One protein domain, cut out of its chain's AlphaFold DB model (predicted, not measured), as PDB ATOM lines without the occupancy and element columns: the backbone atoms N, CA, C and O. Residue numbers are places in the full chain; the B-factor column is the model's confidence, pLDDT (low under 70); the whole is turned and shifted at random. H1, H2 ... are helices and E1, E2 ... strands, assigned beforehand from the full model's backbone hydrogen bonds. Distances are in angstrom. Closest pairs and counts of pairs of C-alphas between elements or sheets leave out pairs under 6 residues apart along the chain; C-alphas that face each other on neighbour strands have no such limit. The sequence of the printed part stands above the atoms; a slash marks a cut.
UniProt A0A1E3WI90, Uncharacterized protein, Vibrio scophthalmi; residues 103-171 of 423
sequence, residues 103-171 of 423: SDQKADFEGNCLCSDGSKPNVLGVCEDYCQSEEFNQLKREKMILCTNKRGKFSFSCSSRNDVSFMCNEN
ATOM      1  N   SER A 103     -30.334   2.924 -13.862       58.66
ATOM      2  CA  SER A 103     -30.077   1.511 -13.556       58.66
ATOM      3  C   SER A 103     -31.125   0.978 -12.567       58.66
ATOM      4  O   SER A 103     -31.440   1.654 -11.591       58.66
ATOM      5  N   ASP A 104     -31.666  -0.209 -12.859       65.12
ATOM      6  CA  ASP A 104     -32.751  -0.920 -12.150       65.12
ATOM      7  C   ASP A 104     -34.199  -0.533 -12.524       65.12
ATOM      8  O   ASP A 104     -35.156  -1.100 -11.977       65.12
ATOM      9  N   GLN A 105     -34.372   0.346 -13.520       73.69
ATOM     10  CA  GLN A 105     -35.673   0.739 -14.076       73.69
ATOM     11  C   GLN A 105     -35.847   0.344 -15.551       73.69
ATOM     12  O   GLN A 105     -34.893   0.276 -16.325       73.69
ATOM     13  N   LYS A 106     -37.096   0.100 -15.954       73.06
ATOM     14  CA  LYS A 106     -37.532  -0.172 -17.327       73.06
ATOM     15  C   LYS A 106     -38.604   0.826 -17.742       73.06
ATOM     16  O   LYS A 106     -39.496   1.126 -16.954       73.06
ATOM     17  N   ALA A 107     -38.525   1.317 -18.974       67.62
ATOM     18  CA  ALA A 107     -39.581   2.140 -19.548       67.62
ATOM     19  C   ALA A 107     -40.829   1.284 -19.828       67.62
ATOM     20  O   ALA A 107     -40.712   0.164 -20.328       67.62
ATOM     21  N   ASP A 108     -42.013   1.798 -19.499       69.50
ATOM     22  CA  ASP A 108     -43.280   1.250 -19.984       69.50
ATOM     23  C   ASP A 108     -43.570   1.692 -21.434       69.50
ATOM     24  O   ASP A 108     -42.814   2.453 -22.040       69.50
ATOM     25  N   PHE A 109     -44.683   1.223 -22.008       61.22
ATOM     26  CA  PHE A 109     -45.098   1.575 -23.376       61.22
ATOM     27  C   PHE A 109     -45.409   3.071 -23.575       61.22
ATOM     28  O   PHE A 109     -45.531   3.522 -24.714       61.22
ATOM     29  N   GLU A 110     -45.560   3.827 -22.488       65.19
ATOM     30  CA  GLU A 110     -45.825   5.267 -22.480       65.19
ATOM     31  C   GLU A 110     -44.540   6.083 -22.230       65.19
ATOM     32  O   GLU A 110     -44.570   7.313 -22.292       65.19
ATOM     33  N   GLY A 111     -43.401   5.413 -22.006       61.81
ATOM     34  CA  GLY A 111     -42.096   6.028 -21.765       61.81
ATOM     35  C   GLY A 111     -41.834   6.416 -20.304       61.81
ATOM     36  O   GLY A 111     -40.878   7.148 -20.038       61.81
ATOM     37  N   ASN A 112     -42.648   5.952 -19.350       73.25
ATOM     38  CA  ASN A 112     -42.415   6.174 -17.922       73.25
ATOM     39  C   ASN A 112     -41.450   5.126 -17.359       73.25
ATOM     40  O   ASN A 112     -41.596   3.932 -17.613       73.25
ATOM     41  N   CYS A 113     -40.502   5.554 -16.527       74.12
ATOM     42  CA  CYS A 113     -39.580   4.641 -15.857       74.12
ATOM     43  C   CYS A 113     -40.259   3.944 -14.671       74.12
ATOM     44  O   CYS A 113     -40.639   4.586 -13.690       74.12
ATOM     45  N   LEU A 114     -40.398   2.626 -14.772       75.06
ATOM     46  CA  LEU A 114     -40.888   1.732 -13.730       75.06
ATOM     47  C   LEU A 114     -39.743   0.901 -13.165       75.06
ATOM     48  O   LEU A 114     -38.762   0.615 -13.842       75.06
ATOM     49  N   CYS A 115     -39.882   0.464 -11.927       78.25
ATOM     50  CA  CYS A 115     -38.968  -0.474 -11.303       78.25
ATOM     51  C   CYS A 115     -39.105  -1.876 -11.904       78.25
ATOM     52  O   CYS A 115     -40.102  -2.212 -12.544       78.25
ATOM     53  N   SER A 116     -38.100  -2.723 -11.681       71.38
ATOM     54  CA  SER A 116     -38.071  -4.097 -12.211       71.38
ATOM     55  C   SER A 116     -39.250  -4.975 -11.752       71.38
ATOM     56  O   SER A 116     -39.580  -5.952 -12.421       71.38
ATOM     57  N   ASP A 117     -39.902  -4.617 -10.644       65.75
ATOM     58  CA  ASP A 117     -41.111  -5.247 -10.098       65.75
ATOM     59  C   ASP A 117     -42.428  -4.592 -10.583       65.75
ATOM     60  O   ASP A 117     -43.514  -4.971 -10.142       65.75
ATOM     61  N   GLY A 118     -42.346  -3.607 -11.487       65.25
ATOM     62  CA  GLY A 118     -43.477  -2.840 -12.017       65.25
ATOM     63  C   GLY A 118     -43.974  -1.716 -11.099       65.25
ATOM     64  O   GLY A 118     -45.006  -1.104 -11.384       65.25
ATOM     65  N   SER A 119     -43.289  -1.437  -9.986       67.44
ATOM     66  CA  SER A 119     -43.616  -0.305  -9.115       67.44
ATOM     67  C   SER A 119     -43.124   1.031  -9.688       67.44
ATOM     68  O   SER A 119     -42.270   1.079 -10.574       67.44
ATOM     69  N   LYS A 120     -43.708   2.141  -9.218       73.56
ATOM     70  CA  LYS A 120     -43.214   3.481  -9.556       73.56
ATOM     71  C   LYS A 120     -42.037   3.811  -8.629       73.56
ATOM     72  O   LYS A 120     -42.167   3.555  -7.431       73.56
ATOM     73  N   PRO A 121     -40.944   4.402  -9.139       67.81
ATOM     74  CA  PRO A 121     -39.848   4.871  -8.298       67.81
ATOM     75  C   PRO A 121     -40.358   5.846  -7.232       67.81
ATOM     76  O   PRO A 121     -41.336   6.569  -7.453       67.81
ATOM     77  N   ASN A 122     -39.691   5.887  -6.078       65.44
ATOM     78  CA  ASN A 122     -39.996   6.871  -5.043       65.44
ATOM     79  C   ASN A 122     -39.696   8.308  -5.537       65.44
ATOM     80  O   ASN A 122     -39.170   8.526  -6.629       65.44
ATOM     81  N   VAL A 123     -39.991   9.320  -4.716       63.75
ATOM     82  CA  VAL A 123     -39.736  10.744  -5.044       63.75
ATOM     83  C   VAL A 123     -38.266  11.080  -5.336       63.75
ATOM     84  O   VAL A 123     -37.989  12.138  -5.892       63.75
ATOM     85  N   LEU A 124     -37.331  10.192  -4.989       60.22
ATOM     86  CA  LEU A 124     -35.901  10.320  -5.278       60.22
ATOM     87  C   LEU A 124     -35.476   9.542  -6.534       60.22
ATOM     88  O   LEU A 124     -34.290   9.493  -6.848       60.22
ATOM     89  N   GLY A 125     -36.422   8.936  -7.258       62.06
ATOM     90  CA  GLY A 125     -36.145   8.133  -8.445       62.06
ATOM     91  C   GLY A 125     -35.489   6.790  -8.128       62.06
ATOM     92  O   GLY A 125     -34.848   6.220  -9.006       62.06
ATOM     93  N   VAL A 126     -35.622   6.292  -6.897       72.38
ATOM     94  CA  VAL A 126     -35.057   5.016  -6.440       72.38
ATOM     95  C   VAL A 126     -36.165   3.974  -6.334       72.38
ATOM     96  O   VAL A 126     -37.259   4.245  -5.834       72.38
ATOM     97  N   CYS A 127     -35.869   2.769  -6.808       69.12
ATOM     98  CA  CYS A 127     -36.733   1.608  -6.655       69.12
ATOM     99  C   CYS A 127     -36.522   0.994  -5.277       69.12
ATOM    100  O   CYS A 127     -35.557   0.268  -5.052       69.12
ATOM    101  N   GLU A 128     -37.400   1.342  -4.341       67.00
ATOM    102  CA  GLU A 128     -37.441   0.718  -3.022       67.00
ATOM    103  C   GLU A 128     -38.275  -0.560  -3.063       67.00
ATOM    104  O   GLU A 128     -39.251  -0.667  -3.804       67.00
ATOM    105  N   ASP A 129     -37.890  -1.524  -2.231       70.25
ATOM    106  CA  ASP A 129     -38.615  -2.777  -2.072       70.25
ATOM    107  C   ASP A 129     -40.069  -2.477  -1.658       70.25
ATOM    108  O   ASP A 129     -40.307  -1.798  -0.652       70.25
ATOM    109  N   TYR A 130     -41.058  -2.941  -2.432       75.38
ATOM    110  CA  TYR A 130     -42.471  -2.578  -2.242       75.38
ATOM    111  C   TYR A 130     -42.948  -2.802  -0.799       75.38
ATOM    112  O   TYR A 130     -43.711  -1.999  -0.258       75.38
ATOM    113  N   CYS A 131     -42.447  -3.846  -0.139       77.38
ATOM    114  CA  CYS A 131     -42.776  -4.182   1.246       77.38
ATOM    115  C   CYS A 131     -42.282  -3.155   2.284       77.38
ATOM    116  O   CYS A 131     -42.698  -3.204   3.444       77.38
ATOM    117  N   GLN A 132     -41.410  -2.227   1.887       76.75
ATOM    118  CA  GLN A 132     -40.955  -1.090   2.690       76.75
ATOM    119  C   GLN A 132     -41.557   0.244   2.234       76.75
ATOM    120  O   GLN A 132     -41.458   1.231   2.965       76.75
ATOM    121  N   SER A 133     -42.235   0.269   1.084       76.19
ATOM    122  CA  SER A 133     -42.834   1.480   0.528       76.19
ATOM    123  C   SER A 133     -43.872   2.118   1.462       76.19
ATOM    124  O   SER A 133     -44.550   1.461   2.265       76.19
ATOM    125  N   GLU A 134     -44.035   3.436   1.342       77.94
ATOM    126  CA  GLU A 134     -45.055   4.174   2.091       77.94
ATOM    127  C   GLU A 134     -46.477   3.711   1.730       77.94
ATOM    128  O   GLU A 134     -47.331   3.595   2.612       77.94
ATOM    129  N   GLU A 135     -46.700   3.357   0.460       78.88
ATOM    130  CA  GLU A 135     -47.958   2.803  -0.053       78.88
ATOM    131  C   GLU A 135     -48.346   1.513   0.688       78.88
ATOM    132  O   GLU A 135     -49.451   1.402   1.230       78.88
ATOM    133  N   PHE A 136     -47.415   0.562   0.810       84.31
ATOM    134  CA  PHE A 136     -47.645  -0.670   1.564       84.31
ATOM    135  C   PHE A 136     -47.898  -0.396   3.055       84.31
ATOM    136  O   PHE A 136     -48.785  -0.995   3.669       84.31
ATOM    137  N   ASN A 137     -47.169   0.553   3.649       82.31
ATOM    138  CA  ASN A 137     -47.351   0.932   5.051       82.31
ATOM    139  C   ASN A 137     -48.707   1.607   5.331       82.31
ATOM    140  O   ASN A 137     -49.237   1.481   6.441       82.31
ATOM    141  N   GLN A 138     -49.284   2.325   4.364       86.31
ATOM    142  CA  GLN A 138     -50.654   2.839   4.460       86.31
ATOM    143  C   GLN A 138     -51.670   1.694   4.402       86.31
ATOM    144  O   GLN A 138     -52.488   1.563   5.317       86.31
ATOM    145  N   LEU A 139     -51.548   0.800   3.416       87.25
ATOM    146  CA  LEU A 139     -52.442  -0.352   3.258       87.25
ATOM    147  C   LEU A 139     -52.414  -1.277   4.489       87.25
ATOM    148  O   LEU A 139     -53.453  -1.707   4.994       87.25
ATOM    149  N   LYS A 140     -51.222  -1.536   5.036       89.50
ATOM    150  CA  LYS A 140     -51.028  -2.303   6.273       89.50
ATOM    151  C   LYS A 140     -51.751  -1.671   7.466       89.50
ATOM    152  O   LYS A 140     -52.370  -2.396   8.244       89.50
ATOM    153  N   ARG A 141     -51.681  -0.343   7.626       88.00
ATOM    154  CA  ARG A 141     -52.371   0.378   8.712       88.00
ATOM    155  C   ARG A 141     -53.886   0.280   8.576       88.00
ATOM    156  O   ARG A 141     -54.556  -0.017   9.561       88.00
ATOM    157  N   GLU A 142     -54.413   0.444   7.369       89.88
ATOM    158  CA  GLU A 142     -55.847   0.307   7.096       89.88
ATOM    159  C   GLU A 142     -56.362  -1.099   7.453       89.88
ATOM    160  O   GLU A 142     -57.336  -1.250   8.197       89.88
ATOM    161  N   LYS A 143     -55.662  -2.150   7.000       88.50
ATOM    162  CA  LYS A 143     -56.027  -3.547   7.298       88.50
ATOM    163  C   LYS A 143     -55.877  -3.897   8.778       88.50
ATOM    164  O   LYS A 143     -56.691  -4.655   9.306       88.50
ATOM    165  N   MET A 144     -54.888  -3.321   9.459       86.81
ATOM    166  CA  MET A 144     -54.721  -3.474  10.903       86.81
ATOM    167  C   MET A 144     -55.906  -2.875  11.666       86.81
ATOM    168  O   MET A 144     -56.469  -3.554  12.518       86.81
ATOM    169  N   ILE A 145     -56.333  -1.651  11.336       85.44
ATOM    170  CA  ILE A 145     -57.485  -0.996  11.980       85.44
ATOM    171  C   ILE A 145     -58.759  -1.827  11.780       85.44
ATOM    172  O   ILE A 145     -59.485  -2.092  12.740       85.44
ATOM    173  N   LEU A 146     -58.998  -2.306  10.555       85.56
ATOM    174  CA  LEU A 146     -60.126  -3.188  10.239       85.56
ATOM    175  C   LEU A 146     -60.117  -4.477  11.076       85.56
ATOM    176  O   LEU A 146     -61.176  -4.925  11.511       85.56
ATOM    177  N   CYS A 147     -58.941  -5.061  11.321       85.50
ATOM    178  CA  CYS A 147     -58.802  -6.268  12.132       85.50
ATOM    179  C   CYS A 147     -58.995  -6.000  13.635       85.50
ATOM    180  O   CYS A 147     -59.718  -6.736  14.311       85.50
ATOM    181  N   THR A 148     -58.421  -4.909  14.153       81.81
ATOM    182  CA  THR A 148     -58.564  -4.499  15.559       81.81
ATOM    183  C   THR A 148     -60.020  -4.196  15.912       81.81
ATOM    184  O   THR A 148     -60.492  -4.612  16.971       81.81
ATOM    185  N   ASN A 149     -60.775  -3.564  15.006       81.88
ATOM    186  CA  ASN A 149     -62.210  -3.313  15.191       81.88
ATOM    187  C   ASN A 149     -63.030  -4.604  15.333       81.88
ATOM    188  O   ASN A 149     -64.069  -4.608  15.989       81.88
ATOM    189  N   LYS A 150     -62.545  -5.714  14.767       80.81
ATOM    190  CA  LYS A 150     -63.144  -7.049  14.893       80.81
ATOM    191  C   LYS A 150     -62.583  -7.864  16.064       80.81
ATOM    192  O   LYS A 150     -62.880  -9.046  16.181       80.81
ATOM    193  N   ARG A 151     -61.766  -7.251  16.934       80.81
ATOM    194  CA  ARG A 151     -61.037  -7.918  18.032       80.81
ATOM    195  C   ARG A 151     -60.170  -9.099  17.560       80.81
ATOM    196  O   ARG A 151     -59.918 -10.028  18.325       80.81
ATOM    197  N   GLY A 152     -59.717  -9.072  16.307       80.56
ATOM    198  CA  GLY A 152     -58.844 -10.099  15.747       80.56
ATOM    199  C   GLY A 152     -57.360  -9.788  15.943       80.56
ATOM    200  O   GLY A 152     -56.955  -8.633  16.076       80.56
ATOM    201  N   LYS A 153     -56.522 -10.827  15.936       86.62
ATOM    202  CA  LYS A 153     -55.061 -10.703  15.915       86.62
ATOM    203  C   LYS A 153     -54.585 -10.532  14.470       86.62
ATOM    204  O   LYS A 153     -54.747 -11.435  13.650       86.62
ATOM    205  N   PHE A 154     -53.995  -9.375  14.174       90.44
ATOM    206  CA  PHE A 154     -53.485  -9.029  12.846       90.44
ATOM    207  C   PHE A 154     -52.095  -9.631  12.589       90.44
ATOM    208  O   PHE A 154     -51.200  -9.531  13.429       90.44
ATOM    209  N   SER A 155     -51.899 -10.212  11.407       89.25
ATOM    210  CA  SER A 155     -50.597 -10.644  10.882       89.25
ATOM    211  C   SER A 155     -50.529 -10.407   9.371       89.25
ATOM    212  O   SER A 155     -51.561 -10.284   8.712       89.25
ATOM    213  N   PHE A 156     -49.322 -10.291   8.815       90.19
ATOM    214  CA  PHE A 156     -49.127 -10.051   7.386       90.19
ATOM    215  C   PHE A 156     -47.846 -10.722   6.880       90.19
ATOM    216  O   PHE A 156     -46.913 -10.945   7.652       90.19
ATOM    217  N   SER A 157     -47.808 -11.003   5.581       89.38
ATOM    218  CA  SER A 157     -46.626 -11.447   4.836       89.38
ATOM    219  C   SER A 157     -46.522 -10.631   3.548       89.38
ATOM    220  O   SER A 157     -47.546 -10.292   2.955       89.38
ATOM    221  N   CYS A 158     -45.306 -10.248   3.162       85.19
ATOM    222  CA  CYS A 158     -45.044  -9.489   1.944       85.19
ATOM    223  C   CYS A 158     -43.710  -9.944   1.360       85.19
ATOM    224  O   CYS A 158     -42.686  -9.816   2.033       85.19
ATOM    225  N   SER A 159     -43.750 -10.468   0.138       77.56
ATOM    226  CA  SER A 159     -42.558 -10.843  -0.635       77.56
ATOM    227  C   SER A 159     -42.377  -9.958  -1.870       77.56
ATOM    228  O   SER A 159     -41.265  -9.800  -2.357       77.56
ATOM    229  N   SER A 160     -43.470  -9.410  -2.413       74.94
ATOM    230  CA  SER A 160     -43.481  -8.461  -3.534       74.94
ATOM    231  C   SER A 160     -44.847  -7.770  -3.614       74.94
ATOM    232  O   SER A 160     -45.775  -8.159  -2.907       74.94
ATOM    233  N   ARG A 161     -45.024  -6.804  -4.526       74.38
ATOM    234  CA  ARG A 161     -46.329  -6.159  -4.777       74.38
ATOM    235  C   ARG A 161     -47.458  -7.134  -5.117       74.38
ATOM    236  O   ARG A 161     -48.605  -6.890  -4.755       74.38
ATOM    237  N   ASN A 162     -47.125  -8.239  -5.779       72.75
ATOM    238  CA  ASN A 162     -48.091  -9.257  -6.197       72.75
ATOM    239  C   ASN A 162     -48.211 -10.418  -5.195       72.75
ATOM    240  O   ASN A 162     -49.062 -11.283  -5.379       72.75
ATOM    241  N   ASP A 163     -47.379 -10.440  -4.149       77.81
ATOM    242  CA  ASP A 163     -47.356 -11.481  -3.118       77.81
ATOM    243  C   ASP A 163     -47.447 -10.841  -1.727       77.81
ATOM    244  O   ASP A 163     -46.459 -10.694  -0.999       77.81
ATOM    245  N   VAL A 164     -48.664 -10.399  -1.406       85.31
ATOM    246  CA  VAL A 164     -49.027  -9.808  -0.119       85.31
ATOM    247  C   VAL A 164     -50.213 -10.558   0.462       85.31
ATOM    248  O   VAL A 164     -51.270 -10.657  -0.163       85.31
ATOM    249  N   SER A 165     -50.077 -11.012   1.705       86.69
ATOM    250  CA  SER A 165     -51.172 -11.609   2.464       86.69
ATOM    251  C   SER A 165     -51.378 -10.867   3.784       86.69
ATOM    252  O   SER A 165     -50.429 -10.569   4.513       86.69
ATOM    253  N   PHE A 166     -52.640 -10.566   4.094       91.44
ATOM    254  CA  PHE A 166     -53.076 -10.014   5.373       91.44
ATOM    255  C   PHE A 166     -54.003 -11.030   6.029       91.44
ATOM    256  O   PHE A 166     -54.999 -11.433   5.430       91.44
ATOM    257  N   MET A 167     -53.701 -11.428   7.261       88.81
ATOM    258  CA  MET A 167     -54.519 -12.367   8.019       88.81
ATOM    259  C   MET A 167     -55.024 -11.712   9.301       88.81
ATOM    260  O   MET A 167     -54.271 -11.067  10.034       88.81
ATOM    261  N   CYS A 168     -56.313 -11.894   9.570       88.12
ATOM    262  CA  CYS A 168     -56.965 -11.449  10.791       88.12
ATOM    263  C   CYS A 168     -57.609 -12.658  11.464       88.12
ATOM    264  O   CYS A 168     -58.615 -13.170  10.975       88.12
ATOM    265  N   ASN A 169     -57.018 -13.122  12.562       85.44
ATOM    266  CA  ASN A 169     -57.554 -14.251  13.316       85.44
ATOM    267  C   ASN A 169     -58.475 -13.713  14.411       85.44
ATOM    268  O   ASN A 169     -57.996 -13.156  15.398       85.44
ATOM    269  N   GLU A 170     -59.788 -13.836  14.226       76.94
ATOM    270  CA  GLU A 170     -60.767 -13.515  15.266       76.94
ATOM    271  C   GLU A 170     -60.630 -14.531  16.409       76.94
ATOM    272  O   GLU A 170     -60.658 -15.742  16.180       76.94
ATOM    273  N   ASN A 171     -60.446 -14.056  17.645       60.22
ATOM    274  CA  ASN A 171     -60.481 -14.932  18.813       60.22
ATOM    275  C   ASN A 171     -61.926 -15.407  19.026       60.22
ATOM    276  O   ASN A 171     -62.716 -14.766  19.715       60.22
TER     277      ASN A 171
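Overview. This is residues 103 to 171 of the 423 residues of an uncharacterized protein of Vibrio scophthalmi (UniProt A0A1E3WI90). A long hairpin of two strands, E3 and E4, has the helix H1 packed over it, and together they make one part of a rod; the other part is a small, loose head made of the short hairpin E1 and E2 and the looped residues 116 to 133. The printed part has 69 residues, with one named helix and four named strands in the order E1, E2, H1, E3, E4, a mixed class of helices and strands. Each sheet has two antiparallel strands. The whole is loose, with a radius of gyration of the C-alphas of 15.2 A and spans of 48 by 20 by 18 A.

Arrangement. Look first at E3, residues 152 to 160, and E4, residues 163 to 170, an antiparallel hairpin at 173 degrees, where N 155 and O 167 are 2.9 A apart, within hydrogen-bond range. H1, residues 134 to 149, comes closest to E3 at the C-alphas of Met 144 and Phe 154, 6.0 A apart. Its closest C-alphas to E4 are those of Cys 147 and Cys 168, 5.7 A apart. In H1 every O i to N i+4 pair is within hydrogen-bond range. Now turn to E1, residues 105 to 107, and E2, residues 113 to 115, an antiparallel hairpin at 137 degrees, with N 106 and O 114 at 2.7 A, within hydrogen-bond range. E1 is apart from H1, E3 and E4, and E2 is apart from E3 and E4.

Along the chain. Find C-alpha 152 at (-58.844, -10.099, 15.747); from there E3 runs 24.7 A to C-alpha 160. E4 covers 22.8 A and ends at C-alpha 170, at (-60.767, -13.515, 15.266). H1 starts at C-alpha 134, at (-45.055, 4.174, 2.091), and runs 22.8 A. E1 and E2 each measure 6.9 A.

Size, cuts and confidence. The two C-alphas farthest apart, those of Gly 111 and Asn 171, are 49.2 A apart. The printed part has no cut. The link from E2 to H1, 18 residues, is long; the other links are tight. The mean pLDDT of the printed part is 77.1, and 18 residues are under 70, among them 107 to 111 and 121 to 125.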